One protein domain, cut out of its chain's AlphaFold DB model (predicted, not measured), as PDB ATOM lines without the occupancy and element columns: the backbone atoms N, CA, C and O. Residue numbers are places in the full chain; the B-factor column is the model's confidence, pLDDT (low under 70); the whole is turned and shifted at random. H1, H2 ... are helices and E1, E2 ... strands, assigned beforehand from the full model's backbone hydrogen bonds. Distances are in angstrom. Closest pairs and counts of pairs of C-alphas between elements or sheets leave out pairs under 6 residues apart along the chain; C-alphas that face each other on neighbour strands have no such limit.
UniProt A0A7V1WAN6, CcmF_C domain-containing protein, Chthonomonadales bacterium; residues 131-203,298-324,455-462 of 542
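Overview. This is residues 131 to 203, 298 to 324 and 455 to 462 of the 542 residues of the protein "CcmF_C domain-containing protein" of Chthonomonadales bacterium (UniProt A0A7V1WAN6). A small, twisted sheet of four strands, E1 E6 E5 E4, has the two-stranded ribbon E2 E3 partly over one face. The far end of that ribbon leads into the helical hairpin H1 H2, which makes one end of the long axis. The printed part has 108 residues, in the order E1 E2 H1 H2 E3 E4 E5 E6; both sheets are antiparallel and the class is mixed, helices and strands. The whole is loose, with a radius of gyration of the C-alphas of 16.4 A, and elongated, spanning 50 by 30 by 28 A.

Arrangement. E1, residues 131 to 138, is an edge strand beside E6, residues 455 to 461, with N 133 and O 457 2.8 A apart. E5, residues 312 to 318, is the next neighbour of E6, with N 315 and O 458 at 2.8 A. E4, residues 305 to 308, forms a hairpin with E5, with N 307 and O 314 at 2.9 A. E2, residues 150 to 157, comes closest to E1 at the C-alphas of Phe 154 and Leu 137, 5.9 A. E3, residues 194 to 200, pairs with E2, with N 153 and O 197 at 2.9 A. H1, residues 158 to 168, and H2, residues 172 to 184, touch at C-alphas 166 and 175, 5.0 A, with a shallow tilt of 19 degrees, opposite ways. Every O i to N i+4 pair is within hydrogen-bond range in H2, and 6 of 7 in H1.

Along the chain. E1 spans 23.0 A from C-alpha 131 at (143.819, 138.212, 186.014), E2 20.6 A and H2 17.7 A. E6 ends at C-alpha 461, (148.185, 135.411, 193.233).

Size, cuts and confidence. The cuts leave gaps of 37.0 A between C-alphas 203 and 298 and 14.8 A between C-alphas 324 and 455. The link E1 to E2 is long. Residues 168 to 173 stand free. Mean pLDDT of the printed part is 70.2, with 39 residues under 70, among them 179 to 195.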
ATOM      1  N   ASP A 131     144.972 137.525 186.586       84.31
ATOM      2  CA  ASP A 131     143.819 138.212 186.014       84.31
ATOM      3  C   ASP A 131     144.187 139.666 185.747       84.31
ATOM      4  O   ASP A 131     144.956 140.266 186.500       84.31
ATOM      5  N   THR A 132     143.679 140.214 184.650       86.31
ATOM      6  CA  THR A 132     144.081 141.519 184.133       86.31
ATOM      7  C   THR A 132     142.863 142.372 183.818       86.31
ATOM      8  O   THR A 132     141.981 141.966 183.065       86.31
ATOM      9  N   ASP A 133     142.848 143.577 184.376       84.44
ATOM     10  CA  ASP A 133     141.802 144.578 184.219       84.44
ATOM     11  C   ASP A 133     142.382 145.816 183.529       84.44
ATOM     12  O   ASP A 133     143.445 146.303 183.916       84.44
ATOM     13  N   ASN A 134     141.716 146.319 182.489       85.19
ATOM     14  CA  ASN A 134     142.162 147.520 181.781       85.19
ATOM     15  C   ASN A 134     141.332 148.704 182.273       85.19
ATOM     16  O   ASN A 134     140.110 148.697 182.147       85.19
ATOM     17  N   VAL A 135     141.999 149.712 182.823       84.31
ATOM     18  CA  VAL A 135     141.374 150.881 183.444       84.31
ATOM     19  C   VAL A 135     141.898 152.130 182.768       84.31
ATOM     20  O   VAL A 135     143.102 152.298 182.627       84.31
ATOM     21  N   VAL A 136     141.007 153.030 182.375       86.75
ATOM     22  CA  VAL A 136     141.394 154.328 181.822       86.75
ATOM     23  C   VAL A 136     141.168 155.395 182.876       86.75
ATOM     24  O   VAL A 136     140.073 155.511 183.423       86.75
ATOM     25  N   LEU A 137     142.215 156.160 183.172       83.81
ATOM     26  CA  LEU A 137     142.128 157.315 184.053       83.81
ATOM     27  C   LEU A 137     142.138 158.586 183.217       83.81
ATOM     28  O   LEU A 137     142.972 158.735 182.327       83.81
ATOM     29  N   VAL A 138     141.221 159.494 183.523       86.19
ATOM     30  CA  VAL A 138     141.123 160.806 182.883       86.19
ATOM     31  C   VAL A 138     141.472 161.864 183.923       86.19
ATOM     32  O   VAL A 138     141.043 161.787 185.076       86.19
ATOM     33  N   GLU A 139     142.284 162.838 183.533       82.06
ATOM     34  CA  GLU A 139     142.657 163.964 184.383       82.06
ATOM     35  C   GLU A 139     141.421 164.739 184.863       82.06
ATOM     36  O   GLU A 139     140.551 165.112 184.073       82.06
ATOM     37  N   GLY A 140     141.357 164.989 186.173       83.31
ATOM     38  CA  GLY A 140     140.235 165.671 186.821       83.31
ATOM     39  C   GLY A 140     139.009 164.787 187.075       83.31
ATOM     40  O   GLY A 140     138.084 165.238 187.750       83.31
ATOM     41  N   SER A 141     138.994 163.541 186.594       85.69
ATOM     42  CA  SER A 141     137.917 162.588 186.878       85.69
ATOM     43  C   SER A 141     138.090 161.909 188.246       85.69
ATOM     44  O   SER A 141     139.181 161.845 188.825       85.69
ATOM     45  N   GLY A 142     136.979 161.403 188.788       85.00
ATOM     46  CA  GLY A 142     136.954 160.684 190.064       85.00
ATOM     47  C   GLY A 142     137.656 159.314 190.025       85.00
ATOM     48  O   GLY A 142     138.086 158.853 188.963       85.00
ATOM     49  N   PRO A 143     137.774 158.634 191.182       82.56
ATOM     50  CA  PRO A 143     138.386 157.312 191.268       82.56
ATOM     51  C   PRO A 143     137.676 156.260 190.406       82.56
ATOM     52  O   PRO A 143     136.451 156.173 190.378       82.56
ATOM     53  N   ARG A 144     138.456 155.396 189.755       84.25
ATOM     54  CA  ARG A 144     137.984 154.284 188.925       84.25
ATOM     55  C   ARG A 144     138.195 152.949 189.610       84.25
ATOM     56  O   ARG A 144     139.331 152.548 189.850       84.25
ATOM     57  N   ALA A 145     137.099 152.258 189.910       83.75
ATOM     58  CA  ALA A 145     137.130 150.940 190.526       83.75
ATOM     59  C   ALA A 145     137.780 149.895 189.602       83.75
ATOM     60  O   ALA A 145     137.476 149.806 188.417       83.75
ATOM     61  N   THR A 146     138.651 149.081 190.187       80.38
ATOM     62  CA  THR A 146     139.238 147.875 189.594       80.38
ATOM     63  C   THR A 146     138.477 146.649 190.091       80.38
ATOM     64  O   THR A 146     137.948 146.632 191.210       80.38
ATOM     65  N   ARG A 147     138.518 145.558 189.326       80.69
ATOM     66  CA  ARG A 147     137.946 144.252 189.719       80.69
ATOM     67  C   ARG A 147     138.618 143.609 190.937       80.69
ATOM     68  O   ARG A 147     138.142 142.595 191.443       80.69
ATOM     69  N   PHE A 148     139.713 144.183 191.432       77.19
ATOM     70  CA  PHE A 148     140.528 143.594 192.494       77.19
ATOM     71  C   PHE A 148     140.321 144.204 193.884       77.19
ATOM     72  O   PHE A 148     141.026 143.829 194.828       77.19
ATOM     73  N   GLY A 149     139.334 145.094 194.030       74.81
ATOM     74  CA  GLY A 149     138.981 145.705 195.314       74.81
ATOM     75  C   GLY A 149     139.730 147.002 195.623       74.81
ATOM     76  O   GLY A 149     139.797 147.392 196.784       74.81
ATOM     77  N   TYR A 150     140.264 147.672 194.602       74.94
ATOM     78  CA  TYR A 150     140.876 149.000 194.699       74.94
ATOM     79  C   TYR A 150     140.266 149.937 193.661       74.94
ATOM     80  O   TYR A 150     139.853 149.471 192.605       74.94
ATOM     81  N   ALA A 151     140.250 151.237 193.920       77.38
ATOM     82  CA  ALA A 151     140.033 152.267 192.920       77.38
ATOM     83  C   ALA A 151     141.342 153.005 192.633       77.38
ATOM     84  O   ALA A 151     142.147 153.229 193.537       77.38
ATOM     85  N   LEU A 152     141.556 153.370 191.373       77.69
ATOM     86  CA  LEU A 152     142.692 154.160 190.922       77.69
ATOM     87  C   LEU A 152     142.211 155.543 190.507       77.69
ATOM     88  O   LEU A 152     141.204 155.664 189.818       77.69
ATOM     89  N   GLN A 153     142.931 156.583 190.898       78.31
ATOM     90  CA  GLN A 153     142.634 157.952 190.498       78.31
ATOM     91  C   GLN A 153     143.897 158.613 189.956       78.31
ATOM     92  O   GLN A 153     144.976 158.459 190.534       78.31
ATOM     93  N   PHE A 154     143.753 159.347 188.854       78.00
ATOM     94  CA  PHE A 154     144.790 160.260 188.395       78.00
ATOM     95  C   PHE A 154     144.882 161.417 189.389       78.00
ATOM     96  O   PHE A 154     143.879 162.080 189.644       78.00
ATOM     97  N   GLU A 155     146.059 161.638 189.967       71.56
ATOM     98  CA  GLU A 155     146.258 162.726 190.922       71.56
ATOM     99  C   GLU A 155     146.923 163.918 190.238       71.56
ATOM    100  O   GLU A 155     146.329 164.985 190.137       71.56
ATOM    101  N   GLU A 156     148.137 163.724 189.733       68.25
ATOM    102  CA  GLU A 156     148.903 164.766 189.048       68.25
ATOM    103  C   GLU A 156     150.055 164.150 188.255       68.25
ATOM    104  O   GLU A 156     150.439 162.995 188.481       68.25
ATOM    105  N   TRP A 157     150.668 164.923 187.363       71.19
ATOM    106  CA  TRP A 157     151.962 164.535 186.820       71.19
ATOM    107  C   TRP A 157     153.057 164.797 187.849       71.19
ATOM    108  O   TRP A 157     153.051 165.787 188.580       71.19
ATOM    109  N   THR A 158     154.065 163.931 187.907       62.88
ATOM    110  CA  THR A 158     155.149 164.091 188.888       62.88
ATOM    111  C   THR A 158     155.977 165.366 188.688       62.88
ATOM    112  O   THR A 158     156.606 165.838 189.634       62.88
ATOM    113  N   HIS A 159     155.976 165.940 187.481       62.00
ATOM    114  CA  HIS A 159     156.610 167.231 187.205       62.00
ATOM    115  C   HIS A 159     155.786 168.426 187.698       62.00
ATOM    116  O   HIS A 159     156.371 169.459 188.023       62.00
ATOM    117  N   ASP A 160     154.466 168.286 187.839       66.06
ATOM    118  CA  ASP A 160     153.610 169.363 188.348       66.06
ATOM    119  C   ASP A 160     153.988 169.705 189.787       66.06
ATOM    120  O   ASP A 160     154.036 170.872 190.163       66.06
ATOM    121  N   ALA A 161     154.383 168.700 190.574       64.69
ATOM    122  CA  ALA A 161     154.910 168.908 191.917       64.69
ATOM    123  C   ALA A 161     156.200 169.747 191.923       64.69
ATOM    124  O   ALA A 161     156.321 170.649 192.750       64.69
ATOM    125  N   LYS A 162     157.139 169.495 190.998       68.44
ATOM    126  CA  LYS A 162     158.371 170.296 190.870       68.44
ATOM    127  C   LYS A 162     158.052 171.736 190.473       68.44
ATOM    128  O   LYS A 162     158.639 172.665 191.019       68.44
ATOM    129  N   MET A 163     157.112 171.929 189.549       66.19
ATOM    130  CA  MET A 163     156.697 173.264 189.120       66.19
ATOM    131  C   MET A 163     155.960 174.027 190.206       66.19
ATOM    132  O   MET A 163     156.244 175.202 190.404       66.19
ATOM    133  N   ARG A 164     155.068 173.370 190.946       74.62
ATOM    134  CA  ARG A 164     154.398 173.961 192.104       74.62
ATOM    135  C   ARG A 164     155.415 174.372 193.166       74.62
ATOM    136  O   ARG A 164     155.370 175.504 193.619       74.62
ATOM    137  N   GLN A 165     156.402 173.528 193.465       77.00
ATOM    138  CA  GLN A 165     157.504 173.884 194.371       77.00
ATOM    139  C   GLN A 165     158.338 175.065 193.850       77.00
ATOM    140  O   GLN A 165     158.707 175.942 194.625       77.00
ATOM    141  N   ALA A 166     158.612 175.122 192.544       77.19
ATOM    142  CA  ALA A 166     159.330 176.236 191.923       77.19
ATOM    143  C   ALA A 166     158.514 177.545 191.913       77.19
ATOM    144  O   ALA A 166     159.075 178.635 192.011       77.19
ATOM    145  N   GLN A 167     157.186 177.451 191.815       73.38
ATOM    146  CA  GLN A 167     156.272 178.587 191.945       73.38
ATOM    147  C   GLN A 167     156.192 179.061 193.399       73.38
ATOM    148  O   GLN A 167     156.299 180.257 193.660       73.38
ATOM    149  N   GLU A 168     156.068 178.129 194.344       81.81
ATOM    150  CA  GLU A 168     156.057 178.389 195.787       81.81
ATOM    151  C   GLU A 168     157.378 178.994 196.273       81.81
ATOM    152  O   GLU A 168     157.369 179.824 197.180       81.81
ATOM    153  N   SER A 169     158.512 178.644 195.653       81.75
ATOM    154  CA  SER A 169     159.800 179.258 195.988       81.75
ATOM    155  C   SER A 169     159.892 180.730 195.582       81.75
ATOM    156  O   SER A 169     160.771 181.428 196.079       81.75
ATOM    157  N   GLY A 170     159.039 181.205 194.665       78.69
ATOM    158  CA  GLY A 170     159.014 182.595 194.192       78.69
ATOM    159  C   GLY A 170     160.274 183.065 193.447       78.69
ATOM    160  O   GLY A 170     160.305 184.195 192.967       78.69
ATOM    161  N   ASP A 171     161.304 182.219 193.341       85.00
ATOM    162  CA  ASP A 171     162.578 182.512 192.690       85.00
ATOM    163  C   ASP A 171     162.470 182.350 191.157       85.00
ATOM    164  O   ASP A 171     162.293 181.228 190.658       85.00
ATOM    165  N   PRO A 172     162.624 183.441 190.380       76.88
ATOM    166  CA  PRO A 172     162.551 183.403 188.922       76.88
ATOM    167  C   PRO A 172     163.609 182.504 188.274       76.88
ATOM    168  O   PRO A 172     163.366 181.967 187.195       76.88
ATOM    169  N   GLN A 173     164.777 182.321 188.902       80.75
ATOM    170  CA  GLN A 173     165.845 181.473 188.366       80.75
ATOM    171  C   GLN A 173     165.525 179.990 188.542       80.75
ATOM    172  O   GLN A 173     165.808 179.191 187.648       80.75
ATOM    173  N   ILE A 174     164.902 179.620 189.664       79.00
ATOM    174  CA  ILE A 174     164.445 178.249 189.914       79.00
ATOM    175  C   ILE A 174     163.282 177.923 188.980       79.00
ATOM    176  O   ILE A 174     163.310 176.888 188.322       79.00
ATOM    177  N   LEU A 175     162.311 178.830 188.842       76.31
ATOM    178  CA  LEU A 175     161.193 178.650 187.917       76.31
ATOM    179  C   LEU A 175     161.670 178.522 186.465       76.31
ATOM    180  O   LEU A 175     161.228 177.617 185.759       76.31
ATOM    181  N   ALA A 176     162.605 179.375 186.034       74.69
ATOM    182  CA  ALA A 176     163.199 179.293 184.704       74.69
ATOM    183  C   ALA A 176     163.952 177.972 184.514       74.69
ATOM    184  O   ALA A 176     163.735 177.296 183.518       74.69
ATOM    185  N   ARG A 177     164.771 177.555 185.487       77.44
ATOM    186  CA  ARG A 177     165.518 176.294 185.423       77.44
ATOM    187  C   ARG A 177     164.602 175.074 185.352       77.44
ATOM    188  O   ARG A 177     164.866 174.195 184.543       77.44
ATOM    189  N   VAL A 178     163.559 175.008 186.180       70.25
ATOM    190  CA  VAL A 178     162.619 173.874 186.200       70.25
ATOM    191  C   VAL A 178     161.756 173.870 184.935       70.25
ATOM    192  O   VAL A 178     161.569 172.815 184.337       70.25
ATOM    193  N   SER A 179     161.295 175.035 184.468       65.00
ATOM    194  CA  SER A 179     160.566 175.154 183.198       65.00
ATOM    195  C   SER A 179     161.418 174.702 182.011       65.00
ATOM    196  O   SER A 179     160.931 174.020 181.118       65.00
ATOM    197  N   ASP A 180     162.689 175.078 182.001       62.84
ATOM    198  CA  ASP A 180     163.630 174.770 180.932       62.84
ATOM    199  C   ASP A 180     164.103 173.304 180.992       62.84
ATOM    200  O   ASP A 180     164.249 172.653 179.964       62.84
ATOM    201  N   GLU A 181     164.239 172.724 182.191       60.31
ATOM    202  CA  GLU A 181     164.418 171.276 182.400       60.31
ATOM    203  C   GLU A 181     163.231 170.479 181.834       60.31
ATOM    204  O   GLU A 181     163.440 169.473 181.167       60.31
ATOM    205  N   ILE A 182     161.996 170.946 182.039       56.91
ATOM    206  CA  ILE A 182     160.789 170.302 181.496       56.91
ATOM    207  C   ILE A 182     160.711 170.448 179.969       56.91
ATOM    208  O   ILE A 182     160.321 169.506 179.287       56.91
ATOM    209  N   GLN A 183     161.100 171.604 179.421       52.16
ATOM    210  CA  GLN A 183     161.055 171.868 177.978       52.16
ATOM    211  C   GLN A 183     162.163 171.159 177.186       52.16
ATOM    212  O   GLN A 183     161.949 170.833 176.021       52.16
ATOM    213  N   ARG A 184     163.338 170.923 177.791       41.72
ATOM    214  CA  ARG A 184     164.520 170.356 177.115       41.72
ATOM    215  C   ARG A 184     164.629 168.828 177.141       41.72
ATOM    216  O   ARG A 184     165.549 168.298 176.521       41.72
ATOM    217  N   GLN A 185     163.791 168.100 177.884       43.00
ATOM    218  CA  GLN A 185     164.051 166.679 178.147       43.00
ATOM    219  C   GLN A 185     163.417 165.697 177.144       43.00
ATOM    220  O   GLN A 185     162.285 165.256 177.309       43.00
ATOM    221  N   ASP A 186     164.255 165.230 176.214       33.97
ATOM    222  CA  ASP A 186     164.248 163.878 175.630       33.97
ATOM    223  C   ASP A 186     164.837 162.835 176.614       33.97
ATOM    224  O   ASP A 186     165.866 162.220 176.323       33.97
ATOM    225  N   TRP A 187     164.257 162.624 177.809       38.44
ATOM    226  CA  TRP A 187     164.825 161.641 178.755       38.44
ATOM    227  C   TRP A 187     163.822 160.801 179.541       38.44
ATOM    228  O   TRP A 187     162.815 161.277 180.061       38.44
ATOM    229  N   PHE A 188     164.217 159.533 179.691       33.75
ATOM    230  CA  PHE A 188     163.830 158.608 180.747       33.75
ATOM    231  C   PHE A 188     164.998 158.466 181.706       33.75
ATOM    232  O   PHE A 188     166.067 158.034 181.288       33.75
ATOM    233  N   ASP A 189     164.753 158.695 182.992       33.59
ATOM    234  CA  ASP A 189     165.372 157.866 184.016       33.59
ATOM    235  C   ASP A 189     164.410 157.684 185.198       33.59
ATOM    236  O   ASP A 189     163.930 158.621 185.835       33.59
ATOM    237  N   PHE A 190     164.057 156.417 185.378       39.62
ATOM    238  CA  PHE A 190     163.240 155.764 186.394       39.62
ATOM    239  C   PHE A 190     162.700 156.623 187.557       39.62
ATOM    240  O   PHE A 190     163.410 156.972 188.496       39.62
ATOM    241  N   GLY A 191     161.373 156.820 187.553       39.62
ATOM    242  CA  GLY A 191     160.580 157.099 188.760       39.62
ATOM    243  C   GLY A 191     159.412 158.078 188.606       39.62
ATOM    244  O   GLY A 191     158.608 158.186 189.526       39.62
ATOM    245  N   HIS A 192     159.301 158.799 187.488       48.56
ATOM    246  CA  HIS A 192     158.467 160.004 187.425       48.56
ATOM    247  C   HIS A 192     157.752 160.106 186.071       48.56
ATOM    248  O   HIS A 192     158.355 160.479 185.072       48.56
ATOM    249  N   GLY A 193     156.471 159.731 186.048       60.69
ATOM    250  CA  GLY A 193     155.569 159.935 184.913       60.69
ATOM    251  C   GLY A 193     154.246 160.473 185.433       60.69
ATOM    252  O   GLY A 193     154.002 161.666 185.398       60.69
ATOM    253  N   VAL A 194     153.444 159.623 186.066       67.31
ATOM    254  CA  VAL A 194     152.133 159.999 186.613       67.31
ATOM    255  C   VAL A 194     152.047 159.594 188.081       67.31
ATOM    256  O   VAL A 194     152.469 158.496 188.446       67.31
ATOM    257  N   ARG A 195     151.479 160.459 188.928       66.94
ATOM    258  CA  ARG A 195     151.079 160.106 190.289       66.94
ATOM    259  C   ARG A 195     149.651 159.576 190.273       66.94
ATOM    260  O   ARG A 195     148.719 160.247 189.831       66.94
ATOM    261  N   LEU A 196     149.504 158.355 190.775       72.38
ATOM    262  CA  LEU A 196     148.226 157.673 190.902       72.38
ATOM    263  C   LEU A 196     147.906 157.459 192.372       72.38
ATOM    264  O   LEU A 196     148.738 156.952 193.128       72.38
ATOM    265  N   ARG A 197     146.670 157.762 192.752       68.50
ATOM    266  CA  ARG A 197     146.146 157.424 194.068       68.50
ATOM    267  C   ARG A 197     145.436 156.079 193.995       68.50
ATOM    268  O   ARG A 197     144.496 155.912 193.222       68.50
ATOM    269  N   MET A 198     145.875 155.126 194.812       69.69
ATOM    270  CA  MET A 198     145.209 153.836 194.991       69.69
ATOM    271  C   MET A 198     144.374 153.872 196.274       69.69
ATOM    272  O   MET A 198     144.890 154.180 197.346       69.69
ATOM    273  N   ILE A 199     143.083 153.574 196.162       74.00
ATOM    274  CA  ILE A 199     142.107 153.648 197.253       74.00
ATOM    275  C   ILE A 199     141.517 152.248 197.460       74.00
ATOM    276  O   ILE A 199     140.914 151.715 196.531       74.00
ATOM    277  N   PRO A 200     141.669 151.604 198.628       68.56
ATOM    278  CA  PRO A 200     141.024 150.319 198.880       68.56
ATOM    279  C   PRO A 200     139.497 150.489 198.902       68.56
ATOM    280  O   PRO A 200     138.973 151.344 199.607       68.56
ATOM    281  N   LEU A 201     138.775 149.658 198.142       68.75
ATOM    282  CA  LEU A 201     137.303 149.663 198.095       68.75
ATOM    283  C   LEU A 201     136.676 148.981 199.318       68.75
ATOM    284  O   LEU A 201     135.477 149.096 199.554       68.75
ATOM    285  N   ARG A 202     137.480 148.252 200.099       58.75
ATOM    286  CA  ARG A 202     137.093 147.748 201.416       58.75
ATOM    287  C   ARG A 202     137.850 148.526 202.478       58.75
ATOM    288  O   ARG A 202     139.073 148.441 202.549       58.75
ATOM    289  N   ASP A 203     137.107 149.245 203.310       39.62
ATOM    290  CA  ASP A 203     137.617 149.802 204.556       39.62
ATOM    291  C   ASP A 203     138.250 148.666 205.394       39.62
ATOM    292  O   ASP A 203     137.587 147.640 205.605       39.62
ATOM    293  N   PRO A 298     157.444 161.296 174.247       33.09
ATOM    294  CA  PRO A 298     157.739 160.625 175.499       33.09
ATOM    295  C   PRO A 298     158.140 159.202 175.130       33.09
ATOM    296  O   PRO A 298     157.391 158.446 174.508       33.09
ATOM    297  N   THR A 299     159.384 158.864 175.453       35.41
ATOM    298  CA  THR A 299     159.789 157.474 175.503       35.41
ATOM    299  C   THR A 299     158.882 156.801 176.542       35.41
ATOM    300  O   THR A 299     158.074 157.408 177.236       35.41
ATOM    301  N   THR A 300     158.834 155.500 176.540       37.94
ATOM    302  CA  THR A 300     157.639 154.791 176.995       37.94
ATOM    303  C   THR A 300     157.591 154.609 178.515       37.94
ATOM    304  O   THR A 300     158.588 154.152 179.077       37.94
ATOM    305  N   MET A 301     156.444 154.819 179.183       43.03
ATOM    306  CA  MET A 301     156.235 154.419 180.592       43.03
ATOM    307  C   MET A 301     156.216 152.882 180.695       43.03
ATOM    308  O   MET A 301     155.165 152.253 180.717       43.03
ATOM    309  N   ARG A 302     157.398 152.250 180.671       49.78
ATOM    310  CA  ARG A 302     157.546 150.801 180.419       49.78
ATOM    311  C   ARG A 302     157.888 149.930 181.619       49.78
ATOM    312  O   ARG A 302     158.179 148.752 181.435       49.78
ATOM    313  N   TRP A 303     157.788 150.450 182.840       52.09
ATOM    314  CA  TRP A 303     157.939 149.629 184.042       52.09
ATOM    315  C   TRP A 303     156.659 149.602 184.875       52.09
ATOM    316  O   TRP A 303     156.122 150.666 185.183       52.09
ATOM    317  N   PRO A 304     156.160 148.407 185.242       65.75
ATOM    318  CA  PRO A 304     154.985 148.295 186.087       65.75
ATOM    319  C   PRO A 304     155.297 148.794 187.501       65.75
ATOM    320  O   PRO A 304     156.322 148.434 188.085       65.75
ATOM    321  N   TYR A 305     154.383 149.560 188.086       71.06
ATOM    322  CA  TYR A 305     154.338 149.750 189.530       71.06
ATOM    323  C   TYR A 305     153.830 148.461 190.184       71.06
ATOM    324  O   TYR A 305     152.820 147.906 189.752       71.06
ATOM    325  N   ILE A 306     154.530 147.979 191.214       71.50
ATOM    326  CA  ILE A 306     154.182 146.736 191.911       71.50
ATOM    327  C   ILE A 306     153.714 147.072 193.323       71.50
ATOM    328  O   ILE A 306     154.519 147.460 194.170       71.50
ATOM    329  N   HIS A 307     152.426 146.875 193.586       71.19
ATOM    330  CA  HIS A 307     151.885 146.884 194.940       71.19
ATOM    331  C   HIS A 307     151.911 145.461 195.503       71.19
ATOM    332  O   HIS A 307     151.349 144.548 194.899       71.19
ATOM    333  N   LYS A 308     152.582 145.263 196.641       75.62
ATOM    334  CA  LYS A 308     152.769 143.939 197.248       75.62
ATOM    335  C   LYS A 308     151.815 143.737 198.417       75.62
ATOM    336  O   LYS A 308     151.957 144.415 199.431       75.62
ATOM    337  N   ASP A 309     150.935 142.748 198.303       70.81
ATOM    338  CA  ASP A 309     150.187 142.187 199.426       70.81
ATOM    339  C   ASP A 309     150.822 140.856 199.858       70.81
ATOM    340  O   ASP A 309     151.568 140.210 199.122       70.81
ATOM    341  N   LEU A 310     150.489 140.379 201.062       74.81
ATOM    342  CA  LEU A 310     151.029 139.114 201.576       74.81
ATOM    343  C   LEU A 310     150.719 137.916 200.652       74.81
ATOM    344  O   LEU A 310     151.566 137.041 200.461       74.81
ATOM    345  N   ALA A 311     149.521 137.877 200.061       74.25
ATOM    346  CA  ALA A 311     149.034 136.743 199.268       74.25
ATOM    347  C   ALA A 311     149.109 136.942 197.738       74.25
ATOM    348  O   ALA A 311     148.929 135.977 196.987       74.25
ATOM    349  N   ARG A 312     149.339 138.171 197.262       79.88
ATOM    350  CA  ARG A 312     149.250 138.550 195.843       79.88
ATOM    351  C   ARG A 312     150.025 139.837 195.572       79.88
ATOM    352  O   ARG A 312     150.124 140.668 196.462       79.88
ATOM    353  N   ASP A 313     150.474 140.021 194.338       82.69
ATOM    354  CA  ASP A 313     151.000 141.315 193.888       82.69
ATOM    355  C   ASP A 313     150.081 141.907 192.818       82.69
ATOM    356  O   ASP A 313     149.513 141.181 191.995       82.69
ATOM    357  N   PHE A 314     149.980 143.233 192.803       75.25
ATOM    358  CA  PHE A 314     149.325 143.993 191.748       75.25
ATOM    359  C   PHE A 314     150.353 144.717 190.906       75.25
ATOM    360  O   PHE A 314     151.135 145.515 191.414       75.25
ATOM    361  N   TYR A 315     150.306 144.460 189.610       81.94
ATOM    362  CA  TYR A 315     151.129 145.117 188.616       81.94
ATOM    363  C   TYR A 315     150.269 146.157 187.920       81.94
ATOM    364  O   TYR A 315     149.299 145.801 187.264       81.94
ATOM    365  N   VAL A 316     150.611 147.429 188.064       76.44
ATOM    366  CA  VAL A 316     149.970 148.527 187.342       76.44
ATOM    367  C   VAL A 316     150.942 148.991 186.274       76.44
ATOM    368  O   VAL A 316     152.022 149.481 186.593       76.44
ATOM    369  N   MET A 317     150.581 148.823 185.009       74.81
ATOM    370  CA  MET A 317     151.383 149.274 183.874       74.81
ATOM    371  C   MET A 317     150.561 150.163 182.959       74.81
ATOM    372  O   MET A 317     149.343 150.053 182.906       74.81
ATOM    373  N   VAL A 318     151.237 151.033 182.224       71.25
ATOM    374  CA  VAL A 318     150.612 151.795 181.149       71.25
ATOM    375  C   VAL A 318     150.514 150.904 179.913       71.25
ATOM    376  O   VAL A 318     151.500 150.281 179.518       71.25
ATOM    377  N   THR A 319     149.324 150.820 179.317       70.69
ATOM    378  CA  THR A 319     149.080 149.970 178.137       70.69
ATOM    379  C   THR A 319     149.568 150.644 176.858       70.69
ATOM    380  O   THR A 319     150.176 150.005 176.001       70.69
ATOM    381  N   ILE A 320     149.299 151.944 176.739       68.88
ATOM    382  CA  ILE A 320     149.764 152.828 175.668       68.88
ATOM    383  C   ILE A 320     150.167 154.157 176.287       68.88
ATOM    384  O   ILE A 320     149.578 154.548 177.294       68.88
ATOM    385  N   ASP A 321     151.147 154.835 175.693       65.38
ATOM    386  CA  ASP A 321     151.643 156.097 176.236       65.38
ATOM    387  C   ASP A 321     150.477 157.077 176.462       65.38
ATOM    388  O   ASP A 321     149.584 157.163 175.607       65.38
ATOM    389  N   PRO A 322     150.437 157.772 177.615       72.12
ATOM    390  CA  PRO A 322     149.364 158.706 177.903       72.12
ATOM    391  C   PRO A 322     149.253 159.750 176.803       72.12
ATOM    392  O   PRO A 322     150.259 160.223 176.272       72.12
ATOM    393  N   PHE A 323     148.027 160.124 176.473       70.81
ATOM    394  CA  PHE A 323     147.764 161.061 175.392       70.81
ATOM    395  C   PHE A 323     146.759 162.112 175.831       70.81
ATOM    396  O   PHE A 323     145.969 161.920 176.758       70.81
ATOM    397  N   LEU A 324     146.818 163.250 175.155       75.00
ATOM    398  CA  LEU A 324     145.941 164.367 175.425       75.00
ATOM    399  C   LEU A 324     144.685 164.241 174.566       75.00
ATOM    400  O   LEU A 324     144.769 164.143 173.341       75.00
ATOM    401  N   LEU A 455     145.661 152.298 181.665       80.94
ATOM    402  CA  LEU A 455     146.367 151.387 182.544       80.94
ATOM    403  C   LEU A 455     145.886 149.957 182.347       80.94
ATOM    404  O   LEU A 455     144.719 149.682 182.076       80.94
ATOM    405  N   GLN A 456     146.800 149.034 182.582       84.31
ATOM    406  CA  GLN A 456     146.541 147.627 182.761       84.31
ATOM    407  C   GLN A 456     146.952 147.251 184.181       84.31
ATOM    408  O   GLN A 456     148.101 147.433 184.588       84.31
ATOM    409  N   VAL A 457     145.993 146.744 184.944       83.75
ATOM    410  CA  VAL A 457     146.175 146.264 186.310       83.75
ATOM    411  C   VAL A 457     146.128 144.745 186.276       83.75
ATOM    412  O   VAL A 457     145.105 144.168 185.927       83.75
ATOM    413  N   THR A 458     147.214 144.078 186.647       86.38
ATOM    414  CA  THR A 458     147.297 142.616 186.690       86.38
ATOM    415  C   THR A 458     147.463 142.139 188.127       86.38
ATOM    416  O   THR A 458     148.415 142.511 188.810       86.38
ATOM    417  N   ASN A 459     146.561 141.274 188.582       87.12
ATOM    418  CA  ASN A 459     146.639 140.580 189.863       87.12
ATOM    419  C   ASN A 459     147.375 139.245 189.692       87.12
ATOM    420  O   ASN A 459     146.940 138.399 188.912       87.12
ATOM    421  N   LYS A 460     148.462 139.035 190.440       90.00
ATOM    422  CA  LYS A 460     149.267 137.804 190.416       90.00
ATOM    423  C   LYS A 460     149.224 137.087 191.770       90.00
ATOM    424  O   LYS A 460     150.032 137.386 192.655       90.00
ATOM    425  N   PRO A 461     148.296 136.135 191.972       89.44
ATOM    426  CA  PRO A 461     148.185 135.411 193.233       89.44
ATOM    427  C   PRO A 461     149.351 134.436 193.427       89.44
ATOM    428  O   PRO A 461     149.763 133.746 192.499       89.44
ATOM    429  N   GLY A 462     149.876 134.337 194.652       87.75
ATOM    430  CA  GLY A 462     150.910 133.352 194.990       87.75
ATOM    431  C   GLY A 462     152.299 133.626 194.399       87.75
ATOM    432  O   GLY A 462     153.198 132.801 194.564       87.75
TER     433      GLY A 462